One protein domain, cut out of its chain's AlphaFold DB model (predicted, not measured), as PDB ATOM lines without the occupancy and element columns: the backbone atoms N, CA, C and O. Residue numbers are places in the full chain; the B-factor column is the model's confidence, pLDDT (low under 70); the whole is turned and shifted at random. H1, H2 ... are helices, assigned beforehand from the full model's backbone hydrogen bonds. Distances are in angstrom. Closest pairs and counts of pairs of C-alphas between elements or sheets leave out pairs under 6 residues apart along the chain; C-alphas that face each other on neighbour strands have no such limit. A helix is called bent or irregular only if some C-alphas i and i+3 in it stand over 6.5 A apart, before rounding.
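Overview. This is residues 51 to 128 of the 134 residues of the protein "HTH cro/C1-type domain-containing protein" of Erysipelotrichaceae bacterium (UniProt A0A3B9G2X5). Picture a small up-and-down bundle of three helical rods, H1, H2 and the first arm of a long bent helix, H3a, from which the second arm, H3b, sticks out at a right-angled corner and touches no helix. H3a runs on past the two short helices before the bend, and the free arm adds much of the length. The printed part has 78 residues with three named helices, H1, H2 and H3 in chain order, and no named strand; the class is all helix. The whole is extended, with a radius of gyration of the C-alphas of 18.3 A and spans of 55 by 26 by 17 A.

Arrangement. Start at H1, residues 51 to 62, and go on to H2, residues 68 to 78: they form a helical hairpin, a shallow tilt of 22 degrees, opposite ways, and the closest C-alphas, those of Tyr 60 and Ala 68, are 5.3 A apart. Next comes H3, residues 83 to 127, assigned as one helix by its hydrogen bonds but bent, with C-alphas 104 and 107 standing 9.4 A apart; its arms are H3a, residues 83 to 104, and H3b, residues 107 to 127. H2 and H3a form a second helical hairpin, opposite ways at a shallow tilt of 28 degrees, with the C-alphas of Ala 72 and Cys 89 closest at 5.0 A. H1 and H3a touch and run the same way at a shallow tilt of 18 degrees; their closest C-alphas, those of Cys 61 and Val 92, are 5.8 A apart. H3a and H3b are about perpendicular, at 88 degrees, and H3b is apart from H1 and H2. In the backbone, every O i to N i+4 pair is within hydrogen-bond range in H1, H2 and H3a, and 16 of 17 are in H3b.

Along the chain. Find C-alpha 51 at (324.009, 166.956, 197.655); from there H1 runs 16.7 A to C-alpha 62. H2 covers 15.4 A from Ala 68 to Arg 78. Look for C-alpha 83 at (327.833, 177.096, 192.832), where H3a begins its 30.9 A to C-alpha 104. H3b then runs 30.7 A from Ser 107 to C-alpha 127 at (302.153, 207.256, 168.208).

Size, cuts and confidence. The two C-alphas farthest apart, those of Ser 52 and Phe 127, are 55.8 A from each other. Residues 103 to 109 and 111 to 128 stand free; without them the body spans 37 by 18 by 14 A. The printed part has no cut, and both links, H1 to H2 and H2 to H3, are tight. Mean pLDDT of the printed part is 78.6, and residues 101 to 128 are under 70.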
ATOM      1  N   ASP A  51     324.989 167.565 198.559       93.50
ATOM      2  CA  ASP A  51     324.009 166.956 197.655       93.50
ATOM      3  C   ASP A  51     322.664 166.746 198.353       93.50
ATOM      4  O   ASP A  51     321.649 167.270 197.900       93.50
ATOM      5  N   SER A  52     322.678 166.119 199.530       93.19
ATOM      6  CA  SER A  52     321.487 165.889 200.353       93.19
ATOM      7  C   SER A  52     320.791 167.194 200.765       93.19
ATOM      8  O   SER A  52     319.563 167.254 200.861       93.19
ATOM      9  N   ALA A  53     321.554 168.268 201.002       91.75
ATOM     10  CA  ALA A  53     321.012 169.595 201.285       91.75
ATOM     11  C   ALA A  53     320.345 170.226 200.056       91.75
ATOM     12  O   ALA A  53     319.235 170.753 200.162       91.75
ATOM     13  N   VAL A  54     320.984 170.137 198.889       92.94
ATOM     14  CA  VAL A  54     320.461 170.668 197.622       92.94
ATOM     15  C   VAL A  54     319.211 169.916 197.168       92.94
ATOM     16  O   VAL A  54     318.240 170.548 196.745       92.94
ATOM     17  N   ASP A  55     319.191 168.591 197.295       92.75
ATOM     18  CA  ASP A  55     318.046 167.763 196.908       92.75
ATOM     19  C   ASP A  55     316.819 168.097 197.755       92.75
ATOM     20  O   ASP A  55     315.717 168.302 197.243       92.75
ATOM     21  N   ARG A  56     317.027 168.256 199.062       91.56
ATOM     22  CA  ARG A  56     315.984 168.632 200.012       91.56
ATOM     23  C   ARG A  56     315.451 170.043 199.767       91.56
ATOM     24  O   ARG A  56     314.242 170.253 199.791       91.56
ATOM     25  N   ILE A  57     316.333 170.999 199.476       90.88
ATOM     26  CA  ILE A  57     315.934 172.349 199.064       90.88
ATOM     27  C   ILE A  57     315.076 172.292 197.793       90.88
ATOM     28  O   ILE A  57     314.014 172.913 197.725       90.88
ATOM     29  N   SER A  58     315.501 171.500 196.812       87.81
ATOM     30  CA  SER A  58     314.776 171.314 195.553       87.81
ATOM     31  C   SER A  58     313.402 170.675 195.782       87.81
ATOM     32  O   SER A  58     312.419 171.058 195.146       87.81
ATOM     33  N   GLN A  59     313.299 169.735 196.725       90.50
ATOM     34  CA  GLN A  59     312.026 169.154 197.142       90.50
ATOM     35  C   GLN A  59     311.115 170.200 197.795       90.50
ATOM     36  O   GLN A  59     309.945 170.289 197.428       90.50
ATOM     37  N   TYR A  60     311.642 171.029 198.700       88.00
ATOM     38  CA  TYR A  60     310.862 172.082 199.353       88.00
ATOM     39  C   TYR A  60     310.325 173.128 198.370       88.00
ATOM     40  O   TYR A  60     309.199 173.590 198.549       88.00
ATOM     41  N   CYS A  61     311.072 173.445 197.305       83.06
ATOM     42  CA  CYS A  61     310.562 174.244 196.189       83.06
ATOM     43  C   CYS A  61     309.341 173.610 195.522       83.06
ATOM     44  O   CYS A  61     308.362 174.301 195.263       83.06
ATOM     45  N   ARG A  62     309.380 172.300 195.255       84.38
ATOM     46  CA  ARG A  62     308.279 171.591 194.583       84.38
ATOM     47  C   ARG A  62     307.027 171.501 195.447       84.38
ATOM     48  O   ARG A  62     305.923 171.577 194.926       84.38
ATOM     49  N   THR A  63     307.196 171.333 196.756       88.00
ATOM     50  CA  THR A  63     306.078 171.212 197.700       88.00
ATOM     51  C   THR A  63     305.638 172.552 198.287       88.00
ATOM     52  O   THR A  63     304.773 172.562 199.158       88.00
ATOM     53  N   MET A  64     306.252 173.668 197.871       82.50
ATOM     54  CA  MET A  64     306.007 175.010 198.413       82.50
ATOM     55  C   MET A  64     306.110 175.070 199.954       82.50
ATOM     56  O   MET A  64     305.355 175.778 200.617       82.50
ATOM     57  N   ASN A  65     307.033 174.300 200.544       87.94
ATOM     58  CA  ASN A  65     307.165 174.225 202.001       87.94
ATOM     59  C   ASN A  65     307.760 175.541 202.555       87.94
ATOM     60  O   ASN A  65     308.847 175.924 202.121       87.94
ATOM     61  N   PRO A  66     307.125 176.218 203.532       84.56
ATOM     62  CA  PRO A  66     307.624 177.482 204.088       84.56
ATOM     63  C   PRO A  66     309.027 177.390 204.715       84.56
ATOM     64  O   PRO A  66     309.745 178.389 204.777       84.56
ATOM     65  N   GLU A  67     309.470 176.201 205.129       89.00
ATOM     66  CA  GLU A  67     310.820 175.979 205.655       89.00
ATOM     67  C   GLU A  67     311.923 176.101 204.592       89.00
ATOM     68  O   GLU A  67     313.102 176.206 204.946       89.00
ATOM     69  N   ALA A  68     311.566 176.142 203.302       90.62
ATOM     70  CA  ALA A  68     312.515 176.250 202.195       90.62
ATOM     71  C   ALA A  68     313.480 177.431 202.363       90.62
ATOM     72  O   ALA A  68     314.682 177.283 202.154       90.62
ATOM     73  N   LEU A  69     312.969 178.589 202.792       91.62
ATOM     74  CA  LEU A  69     313.767 179.805 202.979       91.62
ATOM     75  C   LEU A  69     314.779 179.659 204.121       91.62
ATOM     76  O   LEU A  69     315.930 180.091 204.004       91.62
ATOM     77  N   THR A  70     314.361 179.024 205.217       92.69
ATOM     78  CA  THR A  70     315.221 178.750 206.373       92.69
ATOM     79  C   THR A  70     316.326 177.767 205.997       92.69
ATOM     80  O   THR A  70     317.491 177.977 206.342       92.69
ATOM     81  N   GLU A  71     315.987 176.713 205.257       91.62
ATOM     82  CA  GLU A  71     316.946 175.704 204.815       91.62
ATOM     83  C   GLU A  71     317.933 176.249 203.771       91.62
ATOM     84  O   GLU A  71     319.132 175.964 203.847       91.62
ATOM     85  N   ALA A  72     317.457 177.090 202.849       93.06
ATOM     86  CA  ALA A  72     318.296 177.798 201.884       93.06
ATOM     87  C   ALA A  72     319.320 178.696 202.594       93.06
ATOM     88  O   ALA A  72     320.517 178.626 202.311       93.06
ATOM     89  N   LYS A  73     318.884 179.464 203.602       93.69
ATOM     90  CA  LYS A  73     319.776 180.313 204.405       93.69
ATOM     91  C   LYS A  73     320.859 179.498 205.123       93.69
ATOM     92  O   LYS A  73     322.027 179.882 205.103       93.69
ATOM     93  N   LYS A  74     320.493 178.362 205.729       93.44
ATOM     94  CA  LYS A  74     321.453 177.450 206.381       93.44
ATOM     95  C   LYS A  74     322.465 176.882 205.383       93.44
ATOM     96  O   LYS A  74     323.659 176.841 205.672       93.44
ATOM     97  N   THR A  75     321.995 176.474 204.208       93.50
ATOM     98  CA  THR A  75     322.841 175.860 203.176       93.50
ATOM     99  C   THR A  75     323.829 176.861 202.587       93.50
ATOM    100  O   THR A  75     325.002 176.526 202.446       93.50
ATOM    101  N   LEU A  76     323.405 178.105 202.342       93.94
ATOM    102  CA  LEU A  76     324.304 179.194 201.943       93.94
ATOM    103  C   LEU A  76     325.366 179.496 203.001       93.94
ATOM    104  O   LEU A  76     326.524 179.694 202.652       93.94
ATOM    105  N   GLY A  77     324.998 179.495 204.286       93.25
ATOM    106  CA  GLY A  77     325.961 179.701 205.370       93.25
ATOM    107  C   GLY A  77     327.033 178.609 205.433       93.25
ATOM    108  O   GLY A  77     328.191 178.897 205.721       93.25
ATOM    109  N   ARG A  78     326.665 177.359 205.130       93.06
ATOM    110  CA  ARG A  78     327.582 176.210 205.152       93.06
ATOM    111  C   ARG A  78     328.412 176.071 203.873       93.06
ATOM    112  O   ARG A  78     329.556 175.632 203.940       93.06
ATOM    113  N   TYR A  79     327.848 176.433 202.722       93.81
ATOM    114  CA  TYR A  79     328.464 176.259 201.404       93.81
ATOM    115  C   TYR A  79     328.421 177.542 200.554       93.81
ATOM    116  O   TYR A  79     327.925 177.508 199.425       93.81
ATOM    117  N   PRO A  80     328.966 178.673 201.041       91.81
ATOM    118  CA  PRO A  80     328.841 179.962 200.354       91.81
ATOM    119  C   PRO A  80     329.529 179.984 198.983       91.81
ATOM    120  O   PRO A  80     329.062 180.653 198.068       91.81
ATOM    121  N   ASN A  81     330.606 179.210 198.819       93.38
ATOM    122  CA  ASN A  81     331.401 179.161 197.586       93.38
ATOM    123  C   ASN A  81     331.009 178.006 196.650       93.38
ATOM    124  O   ASN A  81     331.653 177.792 195.625       93.38
ATOM    125  N   SER A  82     329.979 177.228 196.993       95.19
ATOM    126  CA  SER A  82     329.505 176.148 196.130       95.19
ATOM    127  C   SER A  82     328.461 176.684 195.163       95.19
ATOM    128  O   SER A  82     327.347 177.020 195.568       95.19
ATOM    129  N   PHE A  83     328.786 176.698 193.869       93.50
ATOM    130  CA  PHE A  83     327.833 177.096 192.832       93.50
ATOM    131  C   PHE A  83     326.531 176.285 192.915       93.50
ATOM    132  O   PHE A  83     325.449 176.853 192.809       93.50
ATOM    133  N   LYS A  84     326.623 174.977 193.198       93.81
ATOM    134  CA  LYS A  84     325.454 174.096 193.344       93.81
ATOM    135  C   LYS A  84     324.530 174.556 194.479       93.81
ATOM    136  O   LYS A  84     323.318 174.624 194.283       93.81
ATOM    137  N   ALA A  85     325.092 174.916 195.636       93.25
ATOM    138  CA  ALA A  85     324.319 175.431 196.768       93.25
ATOM    139  C   ALA A  85     323.686 176.789 196.454       93.25
ATOM    140  O   ALA A  85     322.486 176.971 196.656       93.25
ATOM    141  N   VAL A  86     324.483 177.730 195.940       94.50
ATOM    142  CA  VAL A  86     324.030 179.094 195.636       94.50
ATOM    143  C   VAL A  86     322.916 179.078 194.597       94.50
ATOM    144  O   VAL A  86     321.883 179.714 194.794       94.50
ATOM    145  N   TYR A  87     323.088 178.302 193.527       93.50
ATOM    146  CA  TYR A  87     322.103 178.175 192.462       93.50
ATOM    147  C   TYR A  87     320.782 177.576 192.961       93.50
ATOM    148  O   TYR A  87     319.716 178.127 192.686       93.50
ATOM    149  N   ALA A  88     320.840 176.495 193.745       92.44
ATOM    150  CA  ALA A  88     319.644 175.895 194.330       92.44
ATOM    151  C   ALA A  88     318.900 176.884 195.245       92.44
ATOM    152  O   ALA A  88     317.684 177.032 195.148       92.44
ATOM    153  N   CYS A  89     319.626 177.623 196.088       93.56
ATOM    154  CA  CYS A  89     319.027 178.620 196.978       93.56
ATOM    155  C   CYS A  89     318.420 179.801 196.205       93.56
ATOM    156  O   CYS A  89     317.346 180.278 196.565       93.56
ATOM    157  N   ALA A  90     319.062 180.251 195.124       92.75
ATOM    158  CA  ALA A  90     318.532 181.310 194.269       92.75
ATOM    159  C   ALA A  90     317.171 180.931 193.663       92.75
ATOM    160  O   ALA A  90     316.257 181.756 193.655       92.75
ATOM    161  N   GLN A  91     316.999 179.676 193.231       90.56
ATOM    162  CA  GLN A  91     315.704 179.191 192.743       90.56
ATOM    163  C   GLN A  91     314.621 179.242 193.823       90.56
ATOM    164  O   GLN A  91     313.507 179.682 193.547       90.56
ATOM    165  N   VAL A  92     314.947 178.858 195.062       91.12
ATOM    166  CA  VAL A  92     314.011 178.954 196.195       91.12
ATOM    167  C   VAL A  92     313.576 180.390 196.412       91.12
ATOM    168  O   VAL A  92     312.381 180.665 196.472       91.12
ATOM    169  N   TYR A  93     314.533 181.313 196.513       90.31
ATOM    170  CA  TYR A  93     314.217 182.716 196.750       90.31
ATOM    171  C   TYR A  93     313.371 183.308 195.628       90.31
ATOM    172  O   TYR A  93     312.462 184.082 195.912       90.31
ATOM    173  N   LEU A  94     313.610 182.909 194.378       89.00
ATOM    174  CA  LEU A  94     312.798 183.341 193.247       89.00
ATOM    175  C   LEU A  94     311.369 182.798 193.349       89.00
ATOM    176  O   LEU A  94     310.424 183.578 193.300       89.00
ATOM    177  N   VAL A  95     311.193 181.488 193.538       86.44
ATOM    178  CA  VAL A  95     309.864 180.852 193.593       86.44
ATOM    179  C   VAL A  95     309.034 181.396 194.756       86.44
ATOM    180  O   VAL A  95     307.890 181.810 194.569       86.44
ATOM    181  N   PHE A  96     309.614 181.448 195.955       86.38
ATOM    182  CA  PHE A  96     308.913 181.948 197.137       86.38
ATOM    183  C   PHE A  96     308.751 183.467 197.106       86.38
ATOM    184  O   PHE A  96     307.703 183.962 197.504       86.38
ATOM    185  N   GLY A  97     309.734 184.213 196.599       84.00
ATOM    186  CA  GLY A  97     309.641 185.663 196.442       84.00
ATOM    187  C   GLY A  97     308.526 186.064 195.478       84.00
ATOM    188  O   GLY A  97     307.689 186.893 195.826       84.00
ATOM    189  N   VAL A  98     308.450 185.423 194.308       79.25
ATOM    190  CA  VAL A  98     307.360 185.628 193.339       79.25
ATOM    191  C   VAL A  98     306.015 185.218 193.937       79.25
ATOM    192  O   VAL A  98     305.045 185.957 193.799       79.25
ATOM    193  N   GLY A  99     305.955 184.092 194.655       74.00
ATOM    194  CA  GLY A  99     304.748 183.658 195.359       74.00
ATOM    195  C   GLY A  99     304.265 184.672 196.400       74.00
ATOM    196  O   GLY A  99     303.083 185.000 196.422       74.00
ATOM    197  N   ILE A 100     305.169 185.222 197.217       70.81
ATOM    198  CA  ILE A 100     304.857 186.252 198.221       70.81
ATOM    199  C   ILE A 100     304.354 187.528 197.547       70.81
ATOM    200  O   ILE A 100     303.353 188.085 197.983       70.81
ATOM    201  N   ILE A 101     305.011 187.969 196.473       68.69
ATOM    202  CA  ILE A 101     304.594 189.139 195.695       68.69
ATOM    203  C   ILE A 101     303.187 188.905 195.128       68.69
ATOM    204  O   ILE A 101     302.288 189.702 195.374       68.69
ATOM    205  N   LEU A 102     302.940 187.781 194.453       62.25
ATOM    206  CA  LEU A 102     301.619 187.453 193.904       62.25
ATOM    207  C   LEU A 102     300.525 187.414 194.982       62.25
ATOM    208  O   LEU A 102     299.429 187.926 194.757       62.25
ATOM    209  N   ASN A 103     300.823 186.857 196.158       63.16
ATOM    210  CA  ASN A 103     299.865 186.793 197.263       63.16
ATOM    211  C   ASN A 103     299.627 188.167 197.913       63.16
ATOM    212  O   ASN A 103     298.510 188.468 198.321       63.16
ATOM    213  N   ALA A 104     300.657 189.014 197.983       62.81
ATOM    214  CA  ALA A 104     300.567 190.367 198.527       62.81
ATOM    215  C   ALA A 104     299.789 191.325 197.610       62.81
ATOM    216  O   ALA A 104     299.115 192.229 198.097       62.81
ATOM    217  N   PHE A 105     299.871 191.131 196.292       59.47
ATOM    218  CA  PHE A 105     299.225 192.004 195.314       59.47
ATOM    219  C   PHE A 105     297.835 191.528 194.862       59.47
ATOM    220  O   PHE A 105     297.086 192.321 194.291       59.47
ATOM    221  N   GLY A 106     297.460 190.274 195.147       55.12
ATOM    222  CA  GLY A 106     296.168 189.700 194.772       55.12
ATOM    223  C   GLY A 106     295.953 189.612 193.251       55.12
ATOM    224  O   GLY A 106     296.630 190.252 192.447       55.12
ATOM    225  N   SER A 107     294.965 188.821 192.815       55.56
ATOM    226  CA  SER A 107     294.641 188.622 191.385       55.56
ATOM    227  C   SER A 107     294.331 189.923 190.614       55.56
ATOM    228  O   SER A 107     294.297 189.921 189.384       55.56
ATOM    229  N   THR A 108     294.102 191.035 191.314       53.50
ATOM    230  CA  THR A 108     293.800 192.355 190.749       53.50
ATOM    231  C   THR A 108     295.026 193.042 190.147       53.50
ATOM    232  O   THR A 108     294.886 193.741 189.143       53.50
ATOM    233  N   ALA A 109     296.233 192.807 190.670       54.59
ATOM    234  CA  ALA A 109     297.444 193.383 190.089       54.59
ATOM    235  C   ALA A 109     297.811 192.733 188.749       54.59
ATOM    236  O   ALA A 109     298.254 193.430 187.843       54.59
ATOM    237  N   LEU A 110     297.561 191.430 188.574       55.09
ATOM    238  CA  LEU A 110     297.793 190.738 187.299       55.09
ATOM    239  C   LEU A 110     296.933 191.338 186.171       55.09
ATOM    240  O   LEU A 110     297.417 191.555 185.062       55.09
ATOM    241  N   LEU A 111     295.674 191.676 186.478       54.38
ATOM    242  CA  LEU A 111     294.786 192.388 185.556       54.38
ATOM    243  C   LEU A 111     295.269 193.817 185.293       54.38
ATOM    244  O   LEU A 111     295.240 194.243 184.145       54.38
ATOM    245  N   ALA A 112     295.760 194.530 186.311       55.44
ATOM    246  CA  ALA A 112     296.317 195.872 186.145       55.44
ATOM    247  C   ALA A 112     297.586 195.879 185.275       55.44
ATOM    248  O   ALA A 112     297.738 196.748 184.424       55.44
ATOM    249  N   PHE A 113     298.473 194.890 185.421       56.00
ATOM    250  CA  PHE A 113     299.649 194.738 184.559       56.00
ATOM    251  C   PHE A 113     299.272 194.331 183.129       56.00
ATOM    252  O   PHE A 113     299.864 194.848 182.182       56.00
ATOM    253  N   CYS A 114     298.249 193.488 182.943       58.44
ATOM    254  CA  CYS A 114     297.695 193.205 181.617       58.44
ATOM    255  C   CYS A 114     297.091 194.460 180.965       58.44
ATOM    256  O   CYS A 114     297.394 194.748 179.810       58.44
ATOM    257  N   THR A 115     296.280 195.245 181.679       59.22
ATOM    258  CA  THR A 115     295.659 196.456 181.114       59.22
ATOM    259  C   THR A 115     296.675 197.569 180.862       59.22
ATOM    260  O   THR A 115     296.581 198.241 179.837       59.22
ATOM    261  N   LEU A 116     297.694 197.719 181.716       57.25
ATOM    262  CA  LEU A 116     298.827 198.620 181.477       57.25
ATOM    263  C   LEU A 116     299.672 198.169 180.278       57.25
ATOM    264  O   LEU A 116     300.046 199.006 179.463       57.25
ATOM    265  N   GLY A 117     299.911 196.866 180.106       63.38
ATOM    266  CA  GLY A 117     300.595 196.322 178.927       63.38
ATOM    267  C   GLY A 117     299.833 196.588 177.623       63.38
ATOM    268  O   GLY A 117     300.427 197.022 176.634       63.38
ATOM    269  N   PHE A 118     298.506 196.420 177.631       59.38
ATOM    270  CA  PHE A 118     297.649 196.775 176.496       59.38
ATOM    271  C   PHE A 118     297.630 198.283 176.225       59.38
ATOM    272  O   PHE A 118     297.716 198.682 175.068       59.38
ATOM    273  N   ALA A 119     297.572 199.124 177.261       57.53
ATOM    274  CA  ALA A 119     297.584 200.577 177.105       57.53
ATOM    275  C   ALA A 119     298.919 201.083 176.538       57.53
ATOM    276  O   ALA A 119     298.923 201.896 175.620       57.53
ATOM    277  N   VAL A 120     300.051 200.557 177.015       61.97
ATOM    278  CA  VAL A 120     301.380 200.906 176.490       61.97
ATOM    279  C   VAL A 120     301.530 200.437 175.040       61.97
ATOM    280  O   VAL A 120     301.981 201.209 174.200       61.97
ATOM    281  N   THR A 121     301.068 199.228 174.707       62.06
ATOM    282  CA  THR A 121     301.087 198.724 173.320       62.06
ATOM    283  C   THR A 121     300.177 199.552 172.403       62.06
ATOM    284  O   THR A 121     300.578 199.909 171.298       62.06
ATOM    285  N   ALA A 122     298.984 199.932 172.868       57.41
ATOM    286  CA  ALA A 122     298.052 200.772 172.118       57.41
ATOM    287  C   ALA A 122     298.586 202.198 171.909       57.41
ATOM    288  O   ALA A 122     298.434 202.750 170.824       57.41
ATOM    289  N   VAL A 123     299.258 202.783 172.907       62.41
ATOM    290  CA  VAL A 123     299.902 204.101 172.789       62.41
ATOM    291  C   VAL A 123     301.086 204.048 171.822       62.41
ATOM    292  O   VAL A 123     301.206 204.933 170.982       62.41
ATOM    293  N   ILE A 124     301.911 202.996 171.867       60.16
ATOM    294  CA  ILE A 124     303.020 202.799 170.916       60.16
ATOM    295  C   ILE A 124     302.494 202.643 169.479       60.16
ATOM    296  O   ILE A 124     303.057 203.233 168.559       60.16
ATOM    297  N   LEU A 125     301.390 201.917 169.277       59.50
ATOM    298  CA  LEU A 125     300.750 201.781 167.963       59.50
ATOM    299  C   LEU A 125     300.072 203.077 167.484       59.50
ATOM    300  O   LEU A 125     300.073 203.352 166.289       59.50
ATOM    301  N   LEU A 126     299.524 203.893 168.390       60.31
ATOM    302  CA  LEU A 126     298.893 205.176 168.051       60.31
ATOM    303  C   LEU A 126     299.903 206.302 167.780       60.31
ATOM    304  O   LEU A 126     299.590 207.217 167.021       60.31
ATOM    305  N   PHE A 127     301.103 206.239 168.365       56.34
ATOM    306  CA  PHE A 127     302.153 207.256 168.208       56.34
ATOM    307  C   PHE A 127     303.273 206.884 167.229       56.34
ATOM    308  O   PHE A 127     304.184 207.688 167.037       56.34
ATOM    309  N   SER A 128     303.221 205.714 166.585       40.56
ATOM    310  CA  SER A 128     304.199 205.328 165.563       40.56
ATOM    311  C   SER A 128     303.649 205.565 164.145       40.56
ATOM    312  O   SER A 128     302.957 204.705 163.600       40.56
TER     313      SER A 128